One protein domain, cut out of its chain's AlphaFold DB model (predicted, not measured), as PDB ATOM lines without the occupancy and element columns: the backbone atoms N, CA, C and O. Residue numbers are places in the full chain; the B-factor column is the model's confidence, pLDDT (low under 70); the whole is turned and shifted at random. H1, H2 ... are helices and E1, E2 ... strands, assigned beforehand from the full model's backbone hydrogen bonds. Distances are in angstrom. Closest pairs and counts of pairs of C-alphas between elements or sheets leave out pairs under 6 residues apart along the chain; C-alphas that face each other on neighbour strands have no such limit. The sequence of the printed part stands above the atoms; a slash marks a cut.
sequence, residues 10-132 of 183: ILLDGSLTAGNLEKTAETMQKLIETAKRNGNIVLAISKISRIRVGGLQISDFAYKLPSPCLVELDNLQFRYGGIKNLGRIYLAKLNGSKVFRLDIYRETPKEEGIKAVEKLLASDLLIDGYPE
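This is residues 10 to 132 of the 183 residues of an uncharacterized protein of Candidatus Bathyarchaeota archaeon (UniProt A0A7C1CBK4). A strongly twisted sheet of five strands runs through the middle, with the helix H3 packed on one face and two helices, H1 and H2, set well away from each other on the other face. H1 packs mainly on E2 with its residues 31 to 36, and the short H2 packs mainly on E4. The printed part has 123 residues, with three named helices and five named strands in the order E1 H1 E2 H2 E3 E4 E5 H3; the sheet runs E1 E2 E5 E4 E3 and is mixed. The class is mixed, helices and strands, with under half of the residues in named elements. The whole is compact, with a radius of gyration of the C-alphas of 14.2 A and spans of 38 by 35 by 24 A.

E1, residues 10 to 13, is an edge strand and the parallel neighbour of E2, residues 41 to 46, at 18 degrees; N 12 and O 43 are 2.9 A apart, within hydrogen-bond range. With H1, residues 25 to 37, they form a strand-helix-strand unit, two parallel neighbour strands with a helix between, whose crossover is right-handed. H1 is on the sheet; its closest C-alphas to E2 are those of Ala 35 and Ile 41, 6.7 A apart. E3, residues 69 to 72, E4, residues 87 to 93, and E5, residues 100 to 105, form a meander, each strand the antiparallel neighbour of the one before. Within hydrogen-bond range are N 71 and O 91 of the hairpin E3 and E4, at 2.9 A, and N 90 and O 102 of the hairpin E4 and E5, at 2.8 A. E5 is also the antiparallel neighbour of E2, with N 103 and O 44 2.8 A apart. H2, residues 58 to 63, is on the sheet at a height over the sheet of 8.3 A; Ala 62 and Leu 91 are its closest C-alphas to E4, at 6.7 A. H3, residues 110 to 123, is on the sheet too, with the C-alphas of Ile 104 and Gly 113 the closest of E5 and H3, at 6.4 A. The helices and the sheet make three layers, H1 and H2 on one face and H3 on the other; H1, H2 and H3 are apart from each other. Each O i to N i+4 pair is within range in H1 and H3, but 1 of 2 in H2.

E1 begins at C-alpha 10, (235.162, 313.442, 263.957). H1 is 18.3 A long, E2 16.7 A, E4 17.6 A and E5 16.1 A. H3, 19.8 A long, ends at C-alpha 123, (242.361, 321.211, 258.197).

The C-alphas farthest apart, those of Asn 38 and Gly 55, are 41.6 A apart. The printed part has no cut. The links E1 to H1, E2 to H2 and E3 to E4 are long. The mean pLDDT of the printed part is 82.5; residues 19 to 24, 48 to 56, 58 and 74 to 83 are under 70.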
ATOM      1  N   ILE A  10     235.472 314.819 264.342       94.00
ATOM      2  CA  ILE A  10     235.162 313.442 263.957       94.00
ATOM      3  C   ILE A  10     234.243 313.499 262.742       94.00
ATOM      4  O   ILE A  10     233.096 313.934 262.853       94.00
ATOM      5  N   LEU A  11     234.749 313.048 261.595       93.44
ATOM      6  CA  LEU A  11     233.990 312.960 260.349       93.44
ATOM      7  C   LEU A  11     233.387 311.565 260.185       93.44
ATOM      8  O   LEU A  11     234.085 310.560 260.323       93.44
ATOM      9  N   LEU A  12     232.097 311.501 259.868       91.69
ATOM     10  CA  LEU A  12     231.382 310.261 259.567       91.69
ATOM     11  C   LEU A  12     230.888 310.270 258.117       91.69
ATOM     12  O   LEU A  12     230.332 311.268 257.661       91.69
ATOM     13  N   ASP A  13     231.042 309.146 257.409       88.56
ATOM     14  CA  ASP A  13     230.451 308.979 256.077       88.56
ATOM     15  C   ASP A  13     228.982 308.558 256.231       88.56
ATOM     16  O   ASP A  13     228.641 307.622 256.968       88.56
ATOM     17  N   GLY A  14     228.094 309.287 255.561       85.94
ATOM     18  CA  GLY A  14     226.647 309.113 255.655       85.94
ATOM     19  C   GLY A  14     225.965 310.092 256.615       85.94
ATOM     20  O   GLY A  14     226.534 311.096 257.031       85.94
ATOM     21  N   SER A  15     224.693 309.832 256.924       83.62
ATOM     22  CA  SER A  15     223.876 310.694 257.788       83.62
ATOM     23  C   SER A  15     224.012 310.359 259.274       83.62
ATOM     24  O   SER A  15     224.241 309.202 259.654       83.62
ATOM     25  N   LEU A  16     223.768 311.358 260.129       83.81
ATOM     26  CA  LEU A  16     223.712 311.202 261.584       83.81
ATOM     27  C   LEU A  16     222.323 310.698 262.016       83.81
ATOM     28  O   LEU A  16     221.499 311.414 262.592       83.81
ATOM     29  N   THR A  17     222.052 309.439 261.688       78.50
ATOM     30  CA  THR A  17     220.789 308.743 261.959       78.50
ATOM     31  C   THR A  17     221.009 307.540 262.871       78.50
ATOM     32  O   THR A  17     222.014 306.842 262.751       78.50
ATOM     33  N   ALA A  18     220.049 307.281 263.755       71.38
ATOM     34  CA  ALA A  18     220.036 306.161 264.691       71.38
ATOM     35  C   ALA A  18     218.806 305.274 264.470       71.38
ATOM     36  O   ALA A  18     217.732 305.800 264.185       71.38
ATOM     37  N   GLY A  19     218.943 303.957 264.661       58.53
ATOM     38  CA  GLY A  19     217.808 303.021 264.649       58.53
ATOM     39  C   GLY A  19     217.666 302.164 263.388       58.53
ATOM     40  O   GLY A  19     216.575 301.670 263.129       58.53
ATOM     41  N   ASN A  20     218.734 301.977 262.605       62.75
ATOM     42  CA  ASN A  20     218.781 300.965 261.539       62.75
ATOM     43  C   ASN A  20     219.604 299.734 261.988       62.75
ATOM     44  O   ASN A  20     220.271 299.780 263.022       62.75
ATOM     45  N   LEU A  21     219.559 298.634 261.217       55.03
ATOM     46  CA  LEU A  21     220.293 297.386 261.512       55.03
ATOM     47  C   LEU A  21     221.812 297.590 261.669       55.03
ATOM     48  O   LEU A  21     222.447 296.871 262.431       55.03
ATOM     49  N   GLU A  22     222.382 298.574 260.974       58.72
ATOM     50  CA  GLU A  22     223.822 298.862 260.987       58.72
ATOM     51  C   GLU A  22     224.253 299.785 262.143       58.72
ATOM     52  O   GLU A  22     225.387 299.708 262.611       58.72
ATOM     53  N   LYS A  23     223.370 300.676 262.612       63.22
ATOM     54  CA  LYS A  23     223.633 301.683 263.652       63.22
ATOM     55  C   LYS A  23     222.528 301.621 264.703       63.22
ATOM     56  O   LYS A  23     221.518 302.339 264.629       63.22
ATOM     57  N   THR A  24     222.745 300.795 265.727       69.06
ATOM     58  CA  THR A  24     221.856 300.786 266.892       69.06
ATOM     59  C   THR A  24     221.835 302.170 267.535       69.06
ATOM     60  O   THR A  24     222.856 302.864 267.616       69.06
ATOM     61  N   ALA A  25     220.651 302.597 267.980       72.69
ATOM     62  CA  ALA A  25     220.485 303.922 268.570       72.69
ATOM     63  C   ALA A  25     221.390 304.130 269.793       72.69
ATOM     64  O   ALA A  25     221.914 305.224 269.985       72.69
ATOM     65  N   GLU A  26     221.626 303.065 270.557       78.56
ATOM     66  CA  GLU A  26     222.497 303.061 271.727       78.56
ATOM     67  C   GLU A  26     223.970 303.295 271.365       78.56
ATOM     68  O   GLU A  26     224.623 304.146 271.965       78.56
ATOM     69  N   THR A  27     224.499 302.600 270.352       83.62
ATOM     70  CA  THR A  27     225.902 302.771 269.931       83.62
ATOM     71  C   THR A  27     226.157 304.191 269.443       83.62
ATOM     72  O   THR A  27     227.169 304.800 269.791       83.62
ATOM     73  N   MET A  28     225.221 304.748 268.669       83.81
ATOM     74  CA  MET A  28     225.349 306.111 268.162       83.81
ATOM     75  C   MET A  28     225.264 307.150 269.287       83.81
ATOM     76  O   MET A  28     226.036 308.105 269.293       83.81
ATOM     77  N   GLN A  29     224.379 306.952 270.269       82.19
ATOM     78  CA  GLN A  29     224.317 307.819 271.450       82.19
ATOM     79  C   GLN A  29     225.619 307.764 272.253       82.19
ATOM     80  O   GLN A  29     226.216 308.809 272.492       82.19
ATOM     81  N   LYS A  30     226.132 306.564 272.558       88.19
ATOM     82  CA  LYS A  30     227.412 306.394 273.269       88.19
ATOM     83  C   LYS A  30     228.577 307.063 272.539       88.19
ATOM     84  O   LYS A  30     229.419 307.690 273.183       88.19
ATOM     85  N   LEU A  31     228.632 306.951 271.207       89.19
ATOM     86  CA  LEU A  31     229.646 307.618 270.386       89.19
ATOM     87  C   LEU A  31     229.593 309.136 270.579       89.19
ATOM     88  O   LEU A  31     230.622 309.753 270.855       89.19
ATOM     89  N   ILE A  32     228.403 309.721 270.447       88.19
ATOM     90  CA  ILE A  32     228.201 311.168 270.540       88.19
ATOM     91  C   ILE A  32     228.482 311.675 271.957       88.19
ATOM     92  O   ILE A  32     229.180 312.672 272.116       88.19
ATOM     93  N   GLU A  33     228.008 310.978 272.989       89.25
ATOM     94  CA  GLU A  33     228.272 311.335 274.387       89.25
ATOM     95  C   GLU A  33     229.764 311.292 274.714       89.25
ATOM     96  O   GLU A  33     230.288 312.195 275.368       89.25
ATOM     97  N   THR A  34     230.464 310.263 274.233       92.38
ATOM     98  CA  THR A  34     231.913 310.137 274.425       92.38
ATOM     99  C   THR A  34     232.658 311.241 273.678       92.38
ATOM    100  O   THR A  34     233.570 311.849 274.233       92.38
ATOM    101  N   ALA A  35     232.243 311.549 272.445       91.56
ATOM    102  CA  ALA A  35     232.816 312.641 271.667       91.56
ATOM    103  C   ALA A  35     232.642 313.985 272.390       91.56
ATOM    104  O   ALA A  35     233.629 314.684 272.610       91.56
ATOM    105  N   LYS A  36     231.421 314.286 272.850       90.06
ATOM    106  CA  LYS A  36     231.088 315.505 273.600       90.06
ATOM    107  C   LYS A  36     231.916 315.629 274.878       90.06
ATOM    108  O   LYS A  36     232.486 316.684 275.132       90.06
ATOM    109  N   ARG A  37     232.037 314.546 275.656       92.00
ATOM    110  CA  ARG A  37     232.834 314.516 276.896       92.00
ATOM    111  C   ARG A  37     234.304 314.868 276.661       92.00
ATOM    112  O   ARG A  37     234.920 315.496 277.511       92.00
ATOM    113  N   ASN A  38     234.839 314.491 275.504       93.31
ATOM    114  CA  ASN A  38     236.225 314.747 275.130       93.31
ATOM    115  C   ASN A  38     236.423 316.066 274.355       93.31
ATOM    116  O   ASN A  38     237.516 316.303 273.839       93.31
ATOM    117  N   GLY A  39     235.391 316.909 274.239       90.88
ATOM    118  CA  GLY A  39     235.454 318.167 273.485       90.88
ATOM    119  C   GLY A  39     235.516 317.980 271.966       90.88
ATOM    120  O   GLY A  39     235.908 318.894 271.244       90.88
ATOM    121  N   ASN A  40     235.169 316.793 271.463       93.81
ATOM    122  CA  ASN A  40     235.140 316.516 270.032       93.81
ATOM    123  C   ASN A  40     233.807 316.952 269.416       93.81
ATOM    124  O   ASN A  40     232.744 316.778 270.016       93.81
ATOM    125  N   ILE A  41     233.859 317.410 268.165       93.56
ATOM    126  CA  ILE A  41     232.665 317.747 267.381       93.56
ATOM    127  C   ILE A  41     232.479 316.705 266.285       93.56
ATOM    128  O   ILE A  41     233.403 316.406 265.529       93.56
ATOM    129  N   VAL A  42     231.269 316.152 266.201       93.50
ATOM    130  CA  VAL A  42     230.906 315.140 265.204       93.50
ATOM    131  C   VAL A  42     230.190 315.807 264.034       93.50
ATOM    132  O   VAL A  42     229.146 316.438 264.216       93.50
ATOM    133  N   LEU A  43     230.737 315.618 262.837       94.69
ATOM    134  CA  LEU A  43     230.162 316.044 261.566       94.69
ATOM    135  C   LEU A  43     229.925 314.799 260.710       94.69
ATOM    136  O   LEU A  43     230.821 313.972 260.561       94.69
ATOM    137  N   ALA A  44     228.738 314.652 260.132       93.12
ATOM    138  CA  ALA A  44     228.452 313.557 259.208       93.12
ATOM    139  C   ALA A  44     228.157 314.114 257.815       93.12
ATOM    140  O   ALA A  44     227.302 314.985 257.672       93.12
ATOM    141  N   ILE A  45     228.872 313.647 256.791       92.75
ATOM    142  CA  ILE A  45     228.743 314.152 255.420       92.75
ATOM    143  C   ILE A  45     228.272 313.015 254.526       92.75
ATOM    144  O   ILE A  45     228.878 311.946 254.466       92.75
ATOM    145  N   SER A  46     227.199 313.261 253.781       88.06
ATOM    146  CA  SER A  46     226.623 312.295 252.848       88.06
ATOM    147  C   SER A  46     226.636 312.821 251.413       88.06
ATOM    148  O   SER A  46     226.244 313.956 251.130       88.06
ATOM    149  N   LYS A  47     227.098 311.953 250.503       76.69
ATOM    150  CA  LYS A  47     227.324 312.230 249.072       76.69
ATOM    151  C   LYS A  47     226.030 312.464 248.281       76.69
ATOM    152  O   LYS A  47     226.072 313.035 247.200       76.69
ATOM    153  N   ILE A  48     224.890 311.988 248.788       62.19
ATOM    154  CA  ILE A  48     223.615 311.959 248.063       62.19
ATOM    155  C   ILE A  48     222.477 312.204 249.051       62.19
ATOM    156  O   ILE A  48     222.096 311.323 249.822       62.19
ATOM    157  N   SER A  49     221.876 313.384 248.993       54.81
ATOM    158  CA  SER A  49     220.536 313.562 249.533       54.81
ATOM    159  C   SER A  49     219.543 313.078 248.476       54.81
ATOM    160  O   SER A  49     219.235 313.807 247.541       54.81
ATOM    161  N   ARG A  50     218.990 311.864 248.627       55.66
ATOM    162  CA  ARG A  50     217.809 311.422 247.842       55.66
ATOM    163  C   ARG A  50     216.553 312.242 248.150       55.66
ATOM    164  O   ARG A  50     215.496 312.002 247.575       55.66
ATOM    165  N   ILE A  51     216.649 313.171 249.094       57.94
ATOM    166  CA  ILE A  51     215.544 314.014 249.488       57.94
ATOM    167  C   ILE A  51     215.255 314.972 248.332       57.94
ATOM    168  O   ILE A  51     216.137 315.708 247.878       57.94
ATOM    169  N   ARG A  52     214.008 314.930 247.865       63.06
ATOM    170  CA  ARG A  52     213.449 315.863 246.892       63.06
ATOM    171  C   ARG A  52     212.361 316.688 247.568       63.06
ATOM    172  O   ARG A  52     211.585 316.147 248.352       63.06
ATOM    173  N   VAL A  53     212.295 317.978 247.258       60.81
ATOM    174  CA  VAL A  53     211.236 318.887 247.723       60.81
ATOM    175  C   VAL A  53     210.602 319.505 246.485       60.81
ATOM    176  O   VAL A  53     211.294 320.118 245.681       60.81
ATOM    177  N   GLY A  54     209.301 319.276 246.284       59.25
ATOM    178  CA  GLY A  54     208.602 319.746 245.081       59.25
ATOM    179  C   GLY A  54     209.162 319.173 243.769       59.25
ATOM    180  O   GLY A  54     209.106 319.837 242.744       59.25
ATOM    181  N   GLY A  55     209.749 317.970 243.798       64.38
ATOM    182  CA  GLY A  55     210.349 317.318 242.624       64.38
ATOM    183  C   GLY A  55     211.805 317.703 242.327       64.38
ATOM    184  O   GLY A  55     212.473 316.966 241.606       64.38
ATOM    185  N   LEU A  56     212.326 318.775 242.932       64.56
ATOM    186  CA  LEU A  56     213.729 319.194 242.820       64.56
ATOM    187  C   LEU A  56     214.596 318.482 243.859       64.56
ATOM    188  O   LEU A  56     214.138 318.233 244.980       64.56
ATOM    189  N   GLN A  57     215.843 318.152 243.516       72.44
ATOM    190  CA  GLN A  57     216.776 317.638 244.516       72.44
ATOM    191  C   GLN A  57     217.125 318.757 245.487       72.44
ATOM    192  O   GLN A  57     217.305 319.908 245.099       72.44
ATOM    193  N   ILE A  58     217.275 318.422 246.770       69.38
ATOM    194  CA  ILE A  58     217.612 319.444 247.762       69.38
ATOM    195  C   ILE A  58     218.954 320.144 247.431       69.38
ATOM    196  O   ILE A  58     219.123 321.329 247.710       69.38
ATOM    197  N   SER A  59     219.890 319.454 246.775       70.62
ATOM    198  CA  SER A  59     221.142 320.047 246.285       70.62
ATOM    199  C   SER A  59     220.940 321.216 245.315       70.62
ATOM    200  O   SER A  59     221.773 322.124 245.292       70.62
ATOM    201  N   ASP A  60     219.838 321.241 244.561       75.62
ATOM    202  CA  ASP A  60     219.565 322.273 243.555       75.62
ATOM    203  C   ASP A  60     219.353 323.651 244.200       75.62
ATOM    204  O   ASP A  60     219.723 324.674 243.621       75.62
ATOM    205  N   PHE A  61     218.829 323.691 245.433       74.38
ATOM    206  CA  PHE A  61     218.584 324.943 246.157       74.38
ATOM    207  C   PHE A  61     219.876 325.678 246.524       74.38
ATOM    208  O   PHE A  61     219.912 326.906 246.485       74.38
ATOM    209  N   ALA A  62     220.948 324.950 246.845       79.31
ATOM    210  CA  ALA A  62     222.241 325.549 247.181       79.31
ATOM    211  C   ALA A  62     223.188 325.655 245.974       79.31
ATOM    212  O   ALA A  62     224.224 326.313 246.061       79.31
ATOM    213  N   TYR A  63     222.843 325.058 244.827       78.88
ATOM    214  CA  TYR A  63     223.704 325.058 243.642       78.88
ATOM    215  C   TYR A  63     224.046 326.477 243.160       78.88
ATOM    216  O   TYR A  63     225.203 326.754 242.838       78.88
ATOM    217  N   LYS A  64     223.064 327.392 243.178       83.12
ATOM    218  CA  LYS A  64     223.221 328.791 242.737       83.12
ATOM    219  C   LYS A  64     223.926 329.702 243.748       83.12
ATOM    220  O   LYS A  64     224.263 330.828 243.401       83.12
ATOM    221  N   LEU A  65     224.140 329.244 244.981       87.12
ATOM    222  CA  LEU A  65     224.800 330.041 246.013       87.12
ATOM    223  C   LEU A  65     226.326 330.041 245.819       87.12
ATOM    224  O   LEU A  65     226.879 329.054 245.313       87.12
ATOM    225  N   PRO A  66     227.031 331.119 246.207       90.19
ATOM    226  CA  PRO A  66     228.492 331.133 246.203       90.19
ATOM    227  C   PRO A  66     229.053 330.115 247.209       90.19
ATOM    228  O   PRO A  66     228.411 329.795 248.203       90.19
ATOM    229  N   SER A  67     230.251 329.592 246.944       88.81
ATOM    230  CA  SER A  67     230.985 328.704 247.860       88.81
ATOM    231  C   SER A  67     232.070 329.502 248.610       88.81
ATOM    232  O   SER A  67     232.644 330.401 247.992       88.81
ATOM    233  N   PRO A  68     232.391 329.185 249.883       92.94
ATOM    234  CA  PRO A  68     231.733 328.197 250.740       92.94
ATOM    235  C   PRO A  68     230.375 328.676 251.279       92.94
ATOM    236  O   PRO A  68     230.229 329.837 251.652       92.94
ATOM    237  N   CYS A  69     229.381 327.782 251.365       92.25
ATOM    238  CA  CYS A  69     228.102 328.096 252.017       92.25
ATOM    239  C   CYS A  69     227.486 326.920 252.785       92.25
ATOM    240  O   CYS A  69     227.634 325.753 252.407       92.25
ATOM    241  N   LEU A  70     226.729 327.259 253.831       91.94
ATOM    242  CA  LEU A  70     225.897 326.352 254.620       91.94
ATOM    243  C   LEU A  70     224.457 326.865 254.627       91.94
ATOM    244  O   LEU A  70     224.205 327.989 255.055       91.94
ATOM    245  N   VAL A  71     223.516 326.037 254.182       89.94
ATOM    246  CA  VAL A  71     222.078 326.337 254.234       89.94
ATOM    247  C   VAL A  71     221.422 325.360 255.193       89.94
ATOM    248  O   VAL A  71     221.393 324.161 254.925       89.94
ATOM    249  N   GLU A  72     220.920 325.856 256.320       89.06
ATOM    250  CA  GLU A  72     220.185 325.031 257.280       89.06
ATOM    251  C   GLU A  72     218.842 324.604 256.683       89.06
ATOM    252  O   GLU A  72     218.092 325.419 256.147       89.06
ATOM    253  N   LEU A  73     218.540 323.311 256.769       83.12
ATOM    254  CA  LEU A  73     217.239 322.779 256.393       83.12
ATOM    255  C   LEU A  73     216.379 322.691 257.655       83.12
ATOM    256  O   LEU A  73     216.391 321.680 258.363       83.12
ATOM    257  N   ASP A  74     215.660 323.771 257.955       67.31
ATOM    258  CA  ASP A  74     214.802 323.845 259.136       67.31
ATOM    259  C   ASP A  74     213.681 322.788 259.110       67.31
ATOM    260  O   ASP A  74     213.044 322.525 258.091       67.31
ATOM    261  N   ASN A  75     213.428 322.189 260.278       57.47
ATOM    262  CA  ASN A  75     212.241 321.392 260.619       57.47
ATOM    263  C   ASN A  75     211.837 320.219 259.707       57.47
ATOM    264  O   ASN A  75     210.741 319.678 259.867       57.47
ATOM    265  N   LEU A  76     212.728 319.703 258.859       58.09
ATOM    266  CA  LEU A  76     212.511 318.407 258.216       58.09
ATOM    267  C   LEU A  76     212.712 317.284 259.251       58.09
ATOM    268  O   LEU A  76     213.759 316.637 259.326       58.09
ATOM    269  N   GLN A  77     211.709 317.065 260.108       53.06
ATOM    270  CA  GLN A  77     211.638 315.885 260.968       53.06
ATOM    271  C   GLN A  77     211.410 314.655 260.086       53.06
ATOM    272  O   GLN A  77     210.294 314.158 259.957       53.06
ATOM    273  N   PHE A  78     212.479 314.149 259.474       54.31
ATOM    274  CA  PHE A  78     212.477 312.863 258.789       54.31
ATOM    275  C   PHE A  78     212.303 311.744 259.819       54.31
ATOM    276  O   PHE A  78     213.273 311.131 260.260       54.31
ATOM    277  N   ARG A  79     211.059 311.493 260.235       52.00
ATOM    278  CA  ARG A  79     210.667 310.275 260.945       52.00
ATOM    279  C   ARG A  79     210.305 309.220 259.907       52.00
ATOM    280  O   ARG A  79     209.136 308.949 259.667       52.00
ATOM    281  N   TYR A  80     211.316 308.642 259.269       51.41
ATOM    282  CA  TYR A  80     211.119 307.431 258.476       51.41
ATOM    283  C   TYR A  80     211.205 306.228 259.418       51.41
ATOM    284  O   TYR A  80     212.277 305.941 259.938       51.41
ATOM    285  N   GLY A  81     210.069 305.575 259.685       53.75
ATOM    286  CA  GLY A  81     209.973 304.234 260.288       53.75
ATOM    287  C   GLY A  81     211.002 303.896 261.377       53.75
ATOM    288  O   GLY A  81     211.910 303.112 261.132       53.75
ATOM    289  N   GLY A  82     210.879 304.484 262.571       61.34
ATOM    290  CA  GLY A  82     211.737 304.162 263.726       61.34
ATOM    291  C   GLY A  82     213.158 304.746 263.695       61.34
ATOM    292  O   GLY A  82     213.839 304.728 264.720       61.34
ATOM    293  N   ILE A  83     213.595 305.331 262.574       67.44
ATOM    294  CA  ILE A  83     214.905 305.975 262.451       67.44
ATOM    295  C   ILE A  83     214.826 307.403 263.008       67.44
ATOM    296  O   ILE A  83     214.056 308.241 262.531       67.44
ATOM    297  N   LYS A  84     215.647 307.698 264.020       74.44
ATOM    298  CA  LYS A  84     215.761 309.021 264.646       74.44
ATOM    299  C   LYS A  84     216.923 309.792 264.026       74.44
ATOM    300  O   LYS A  84     218.063 309.331 264.041       74.44
ATOM    301  N   ASN A  85     216.651 310.992 263.521       77.88
ATOM    302  CA  ASN A  85     217.697 311.925 263.115       77.88
ATOM    303  C   ASN A  85     218.296 312.614 264.353       77.88
ATOM    304  O   ASN A  85     217.564 313.208 265.148       77.88
ATOM    305  N   LEU A  86     219.615 312.519 264.526       85.06
ATOM    306  CA  LEU A  86     220.341 313.084 265.666       85.06
ATOM    307  C   LEU A  86     221.031 314.417 265.337       85.06
ATOM    308  O   LEU A  86     221.536 315.076 266.244       85.06
ATOM    309  N   GLY A  87     221.049 314.829 264.070       86.62
ATOM    310  CA  GLY A  87     221.697 316.053 263.609       86.62
ATOM    311  C   GLY A  87     220.724 317.177 263.246       86.62
ATOM    312  O   GLY A  87     219.536 316.949 263.000       86.62
ATOM    313  N   ARG A  88     221.236 318.409 263.222       88.75
ATOM    314  CA  ARG A  88     220.736 319.497 262.375       88.75
ATOM    315  C   ARG A  88     221.312 319.294 260.980       88.75
ATOM    316  O   ARG A  88     222.507 319.035 260.847       88.75
ATOM    317  N   ILE A  89     220.450 319.365 259.975       88.44
ATOM    318  CA  ILE A  89     220.807 319.070 258.592       88.44
ATOM    319  C   ILE A  89     221.101 320.383 257.880       88.44
ATOM    320  O   ILE A  89     220.300 321.314 257.927       88.44
ATOM    321  N   TYR A  90     222.216 320.415 257.171       89.81
ATOM    322  CA  TYR A  90     222.638 321.514 256.326       89.81
ATOM    323  C   TYR A  90     222.891 321.005 254.910       89.81
ATOM    324  O   TYR A  90     223.358 319.882 254.702       89.81
ATOM    325  N   LEU A  91     222.640 321.863 253.931       90.06
ATOM    326  CA  LEU A  91     223.298 321.770 252.639       90.06
ATOM    327  C   LEU A  91     224.622 322.498 252.714       90.06
ATOM    328  O   LEU A  91     224.663 323.698 252.972       90.06
ATOM    329  N   ALA A  92     225.693 321.759 252.477       91.81
ATOM    330  CA  ALA A  92     227.048 322.258 252.528       91.81
ATOM    331  C   ALA A  92     227.644 322.285 251.125       91.81
ATOM    332  O   ALA A  92     227.801 321.249 250.478       91.81
ATOM    333  N   LYS A  93     228.012 323.480 250.672       92.06
ATOM    334  CA  LYS A  93     228.829 323.695 249.479       92.06
ATOM    335  C   LYS A  93     230.210 324.129 249.948       92.06
ATOM    336  O   LYS A  93     230.469 325.321 250.075       92.06
ATOM    337  N   LEU A  94     231.058 323.161 250.293       91.69
ATOM    338  CA  LEU A  94     232.324 323.410 250.995       91.69
ATOM    339  C   LEU A  94     233.403 324.011 250.084       91.69
ATOM    340  O   LEU A  94     234.087 324.945 250.482       91.69
ATOM    341  N   ASN A  95     233.538 323.488 248.864       89.81
ATOM    342  CA  ASN A  95     234.426 324.018 247.832       89.81
ATOM    343  C   ASN A  95     233.875 323.646 246.444       89.81
ATOM    344  O   ASN A  95     233.391 322.531 246.243       89.81
ATOM    345  N   GLY A  96     233.940 324.564 245.482       84.19
ATOM    346  CA  GLY A  96     233.485 324.332 244.112       84.19
ATOM    347  C   GLY A  96     231.961 324.328 243.964       84.19
ATOM    348  O   GLY A  96     231.266 325.138 244.571       84.19
ATOM    349  N   SER A  97     231.428 323.460 243.097       80.81
ATOM    350  CA  SER A  97     230.011 323.469 242.693       80.81
ATOM    351  C   SER A  97     229.141 322.401 243.363       80.81
ATOM    352  O   SER A  97     227.917 322.547 243.371       80.81
ATOM    353  N   LYS A  98     229.741 321.343 243.925       86.81
ATOM    354  CA  LYS A  98     229.001 320.215 244.504       86.81
ATOM    355  C   LYS A  98     228.419 320.583 245.868       86.81
ATOM    356  O   LYS A  98     229.059 321.249 246.680       86.81
ATOM    357  N   VAL A  99     227.197 320.118 246.106       88.00
ATOM    358  CA  VAL A  99     226.468 320.318 247.360       88.00
ATOM    359  C   VAL A  99     226.302 318.971 248.042       88.00
ATOM    360  O   VAL A  99     225.815 318.014 247.442       88.00
ATOM    361  N   PHE A 100     226.671 318.918 249.313       89.12
ATOM    362  CA  PHE A 100     226.565 317.739 250.157       89.12
ATOM    363  C   PHE A 100     225.549 317.969 251.262       89.12
ATOM    364  O   PHE A 100     225.297 319.102 251.674       89.12
ATOM    365  N   ARG A 101     224.984 316.883 251.783       89.56
ATOM    366  CA  ARG A 101     224.247 316.951 253.043       89.56
ATOM    367  C   ARG A 101     225.243 316.800 254.188       89.56
ATOM    368  O   ARG A 101     225.936 315.785 254.261       89.56
ATOM    369  N   LEU A 102     225.262 317.788 255.072       92.12
ATOM    370  CA  LEU A 102     226.047 317.818 256.297       92.12
ATOM    371  C   LEU A 102     225.101 317.752 257.498       92.12
ATOM    372  O   LEU A 102     224.237 318.607 257.652       92.12
ATOM    373  N   ASP A 103     225.293 316.773 258.369       91.31
ATOM    374  CA  ASP A 103     224.588 316.675 259.638       91.31
ATOM    375  C   ASP A 103     225.551 317.055 260.774       91.31
ATOM    376  O   ASP A 103     226.576 316.401 260.979       91.31
ATOM    377  N   ILE A 104     225.209 318.100 261.529       92.75
ATOM    378  CA  ILE A 104     225.916 318.501 262.756       92.75
ATOM    379  C   ILE A 104     225.087 318.030 263.942       92.75
ATOM    380  O   ILE A 104     223.869 318.193 263.923       92.75
ATOM    381  N   TYR A 105     225.698 317.455 264.978       89.44
ATOM    382  CA  TYR A 105     224.934 316.978 266.132       89.44
ATOM    383  C   TYR A 105     224.015 318.063 266.722       89.44
ATOM    384  O   TYR A 105     224.405 319.212 266.917       89.44
ATOM    385  N   ARG A 106     222.755 317.696 266.988       86.38
ATOM    386  CA  ARG A 106     221.682 318.661 267.264       86.38
ATOM    387  C   ARG A 106     221.874 319.473 268.539       86.38
ATOM    388  O   ARG A 106     221.359 320.586 268.606       86.38
ATOM    389  N   GLU A 107     222.574 318.937 269.530       86.00
ATOM    390  CA  GLU A 107     222.839 319.660 270.779       86.00
ATOM    391  C   GLU A 107     224.082 320.552 270.708       86.00
ATOM    392  O   GLU A 107     224.292 321.355 271.610       86.00
ATOM    393  N   THR A 108     224.901 320.449 269.657       89.00
ATOM    394  CA  THR A 108     226.065 321.327 269.478       89.00
ATOM    395  C   THR A 108     225.587 322.749 269.169       89.00
ATOM    396  O   THR A 108     224.828 322.918 268.213       89.00
ATOM    397  N   PRO A 109     225.977 323.791 269.925       92.31
ATOM    398  CA  PRO A 109     225.639 325.187 269.623       92.31
ATOM    399  C   PRO A 109     225.881 325.547 268.150       92.31
ATOM    400  O   PRO A 109     226.816 325.037 267.534       92.31
ATOM    401  N   LYS A 110     225.018 326.379 267.546       91.88
ATOM    402  CA  LYS A 110     225.101 326.682 266.101       91.88
ATOM    403  C   LYS A 110     226.456 327.291 265.740       91.88
ATOM    404  O   LYS A 110     227.081 326.859 264.779       91.88
ATOM    405  N   GLU A 111     226.936 328.219 266.556       93.94
ATOM    406  CA  GLU A 111     228.221 328.898 266.393       93.94
ATOM    407  C   GLU A 111     229.390 327.912 266.477       93.94
ATOM    408  O   GLU A 111     230.344 328.001 265.707       93.94
ATOM    409  N   GLU A 112     229.311 326.944 267.391       94.38
ATOM    410  CA  GLU A 112     230.320 325.896 267.534       94.38
ATOM    411  C   GLU A 112     230.311 324.939 266.333       94.38
ATOM    412  O   GLU A 112     231.370 324.573 265.824       94.38
ATOM    413  N   GLY A 113     229.124 324.604 265.819       94.44
ATOM    414  CA  GLY A 113     228.965 323.833 264.586       94.44
ATOM    415  C   GLY A 113     229.559 324.538 263.365       94.44
ATOM    416  O   GLY A 113     230.279 323.911 262.592       94.44
ATOM    417  N   ILE A 114     229.322 325.844 263.210       94.75
ATOM    418  CA  ILE A 114     229.906 326.643 262.120       94.75
ATOM    419  C   ILE A 114     231.432 326.669 262.238       94.75
ATOM    420  O   ILE A 114     232.118 326.327 261.277       94.75
ATOM    421  N   LYS A 115     231.969 326.952 263.432       96.38
ATOM    422  CA  LYS A 115     233.419 326.904 263.690       96.38
ATOM    423  C   LYS A 115     234.025 325.535 263.396       96.38
ATOM    424  O   LYS A 115     235.172 325.447 262.970       96.38
ATOM    425  N   ALA A 116     233.285 324.452 263.629       96.25
ATOM    426  CA  ALA A 116     233.735 323.108 263.282       96.25
ATOM    427  C   ALA A 116     233.871 322.922 261.767       96.25
ATOM    428  O   ALA A 116     234.834 322.310 261.313       96.25
ATOM    429  N   VAL A 117     232.941 323.477 260.986       96.31
ATOM    430  CA  VAL A 117     233.035 323.466 259.522       96.31
ATOM    431  C   VAL A 117     234.187 324.348 259.045       96.31
ATOM    432  O   VAL A 117     234.951 323.912 258.196       96.31
ATOM    433  N   GLU A 118     234.384 325.535 259.618       95.75
ATOM    434  CA  GLU A 118     235.545 326.385 259.302       95.75
ATOM    435  C   GLU A 118     236.868 325.661 259.583       95.75
ATOM    436  O   GLU A 118     237.768 325.657 258.744       95.75
ATOM    437  N   LYS A 119     236.966 324.979 260.732       96.06
ATOM    438  CA  LYS A 119     238.115 324.128 261.060       96.06
ATOM    439  C   LYS A 119     238.305 323.023 260.027       96.06
ATOM    440  O   LYS A 119     239.434 322.827 259.600       96.06
ATOM    441  N   LEU A 120     237.232 322.352 259.594       96.31
ATOM    442  CA  LEU A 120     237.293 321.332 258.542       96.31
ATOM    443  C   LEU A 120     237.866 321.902 257.239       96.31
ATOM    444  O   LEU A 120     238.777 321.301 256.676       96.31
ATOM    445  N   LEU A 121     237.366 323.062 256.793       95.25
ATOM    446  CA  LEU A 121     237.849 323.746 255.586       95.25
ATOM    447  C   LEU A 121     239.340 324.104 255.680       95.25
ATOM    448  O   LEU A 121     240.028 324.109 254.665       95.25
ATOM    449  N   ALA A 122     239.830 324.413 256.883       94.81
ATOM    450  CA  ALA A 122     241.230 324.743 257.123       94.81
ATOM    451  C   ALA A 122     242.133 323.510 257.315       94.81
ATOM    452  O   ALA A 122     243.336 323.598 257.082       94.81
ATOM    453  N   SER A 123     241.581 322.383 257.777       94.56
ATOM    454  CA  SER A 123     242.361 321.211 258.197       94.56
ATOM    455  C   SER A 123     242.430 320.078 257.177       94.56
ATOM    456  O   SER A 123     243.325 319.244 257.283       94.56
ATOM    457  N   ASP A 124     241.481 319.995 256.243       95.06
ATOM    458  CA  ASP A 124     241.386 318.889 255.283       95.06
ATOM    459  C   ASP A 124     241.466 319.392 253.838       95.06
ATOM    460  O   ASP A 124     241.024 320.494 253.505       95.06
ATOM    461  N   LEU A 125     242.010 318.554 252.959       94.94
ATOM    462  CA  LEU A 125     241.988 318.791 251.529       94.94
ATOM    463  C   LEU A 125     240.592 318.466 250.994       94.94
ATOM    464  O   LEU A 125     240.059 317.378 251.206       94.94
ATOM    465  N   LEU A 126     240.005 319.401 250.251       93.50
ATOM    466  CA  LEU A 126     238.714 319.191 249.606       93.50
ATOM    467  C   LEU A 126     238.901 318.896 248.122       93.50
ATOM    468  O   LEU A 126     239.242 319.793 247.350       93.50
ATOM    469  N   ILE A 127     238.605 317.661 247.719       90.19
ATOM    470  CA  ILE A 127     238.559 317.259 246.311       90.19
ATOM    471  C   ILE A 127     237.102 317.295 245.858       90.19
ATOM    472  O   ILE A 127     236.245 316.606 246.413       90.19
ATOM    473  N   ASP A 128     236.802 318.151 244.880       87.06
ATOM    474  CA  ASP A 128     235.438 318.445 244.423       87.06
ATOM    475  C   ASP A 128     234.452 318.798 245.558       87.06
ATOM    476  O   ASP A 128     233.277 318.422 245.528       87.06
ATOM    477  N   GLY A 129     234.932 319.491 246.591       88.31
ATOM    478  CA  GLY A 129     234.111 319.890 247.736       88.31
ATOM    479  C   GLY A 129     233.851 318.793 248.768       88.31
ATOM    480  O   GLY A 129     233.104 319.042 249.713       88.31
ATOM    481  N   TYR A 130     234.450 317.609 248.619       91.38
ATOM    482  CA  TYR A 130     234.342 316.513 249.581       91.38
ATOM    483  C   TYR A 130     235.671 316.306 250.334       91.38
ATOM    484  O   TYR A 130     236.720 316.332 249.685       91.38
ATOM    485  N   PRO A 131     235.660 316.084 251.665       94.88
ATOM    486  CA  PRO A 131     236.889 315.860 252.430       94.88
ATOM    487  C   PRO A 131     237.650 314.614 251.980       94.88
ATOM    488  O   PRO A 131     237.087 313.515 251.905       94.88
ATOM    489  N   GLU A 132     238.939 314.781 251.697       94.44
ATOM    490  CA  GLU A 132     239.802 313.722 251.181       94.44
ATOM    491  C   GLU A 132     239.983 312.604 252.208       94.44
ATOM    492  O   GLU A 132     239.909 311.424 251.855       94.44
TER     493      GLU A 132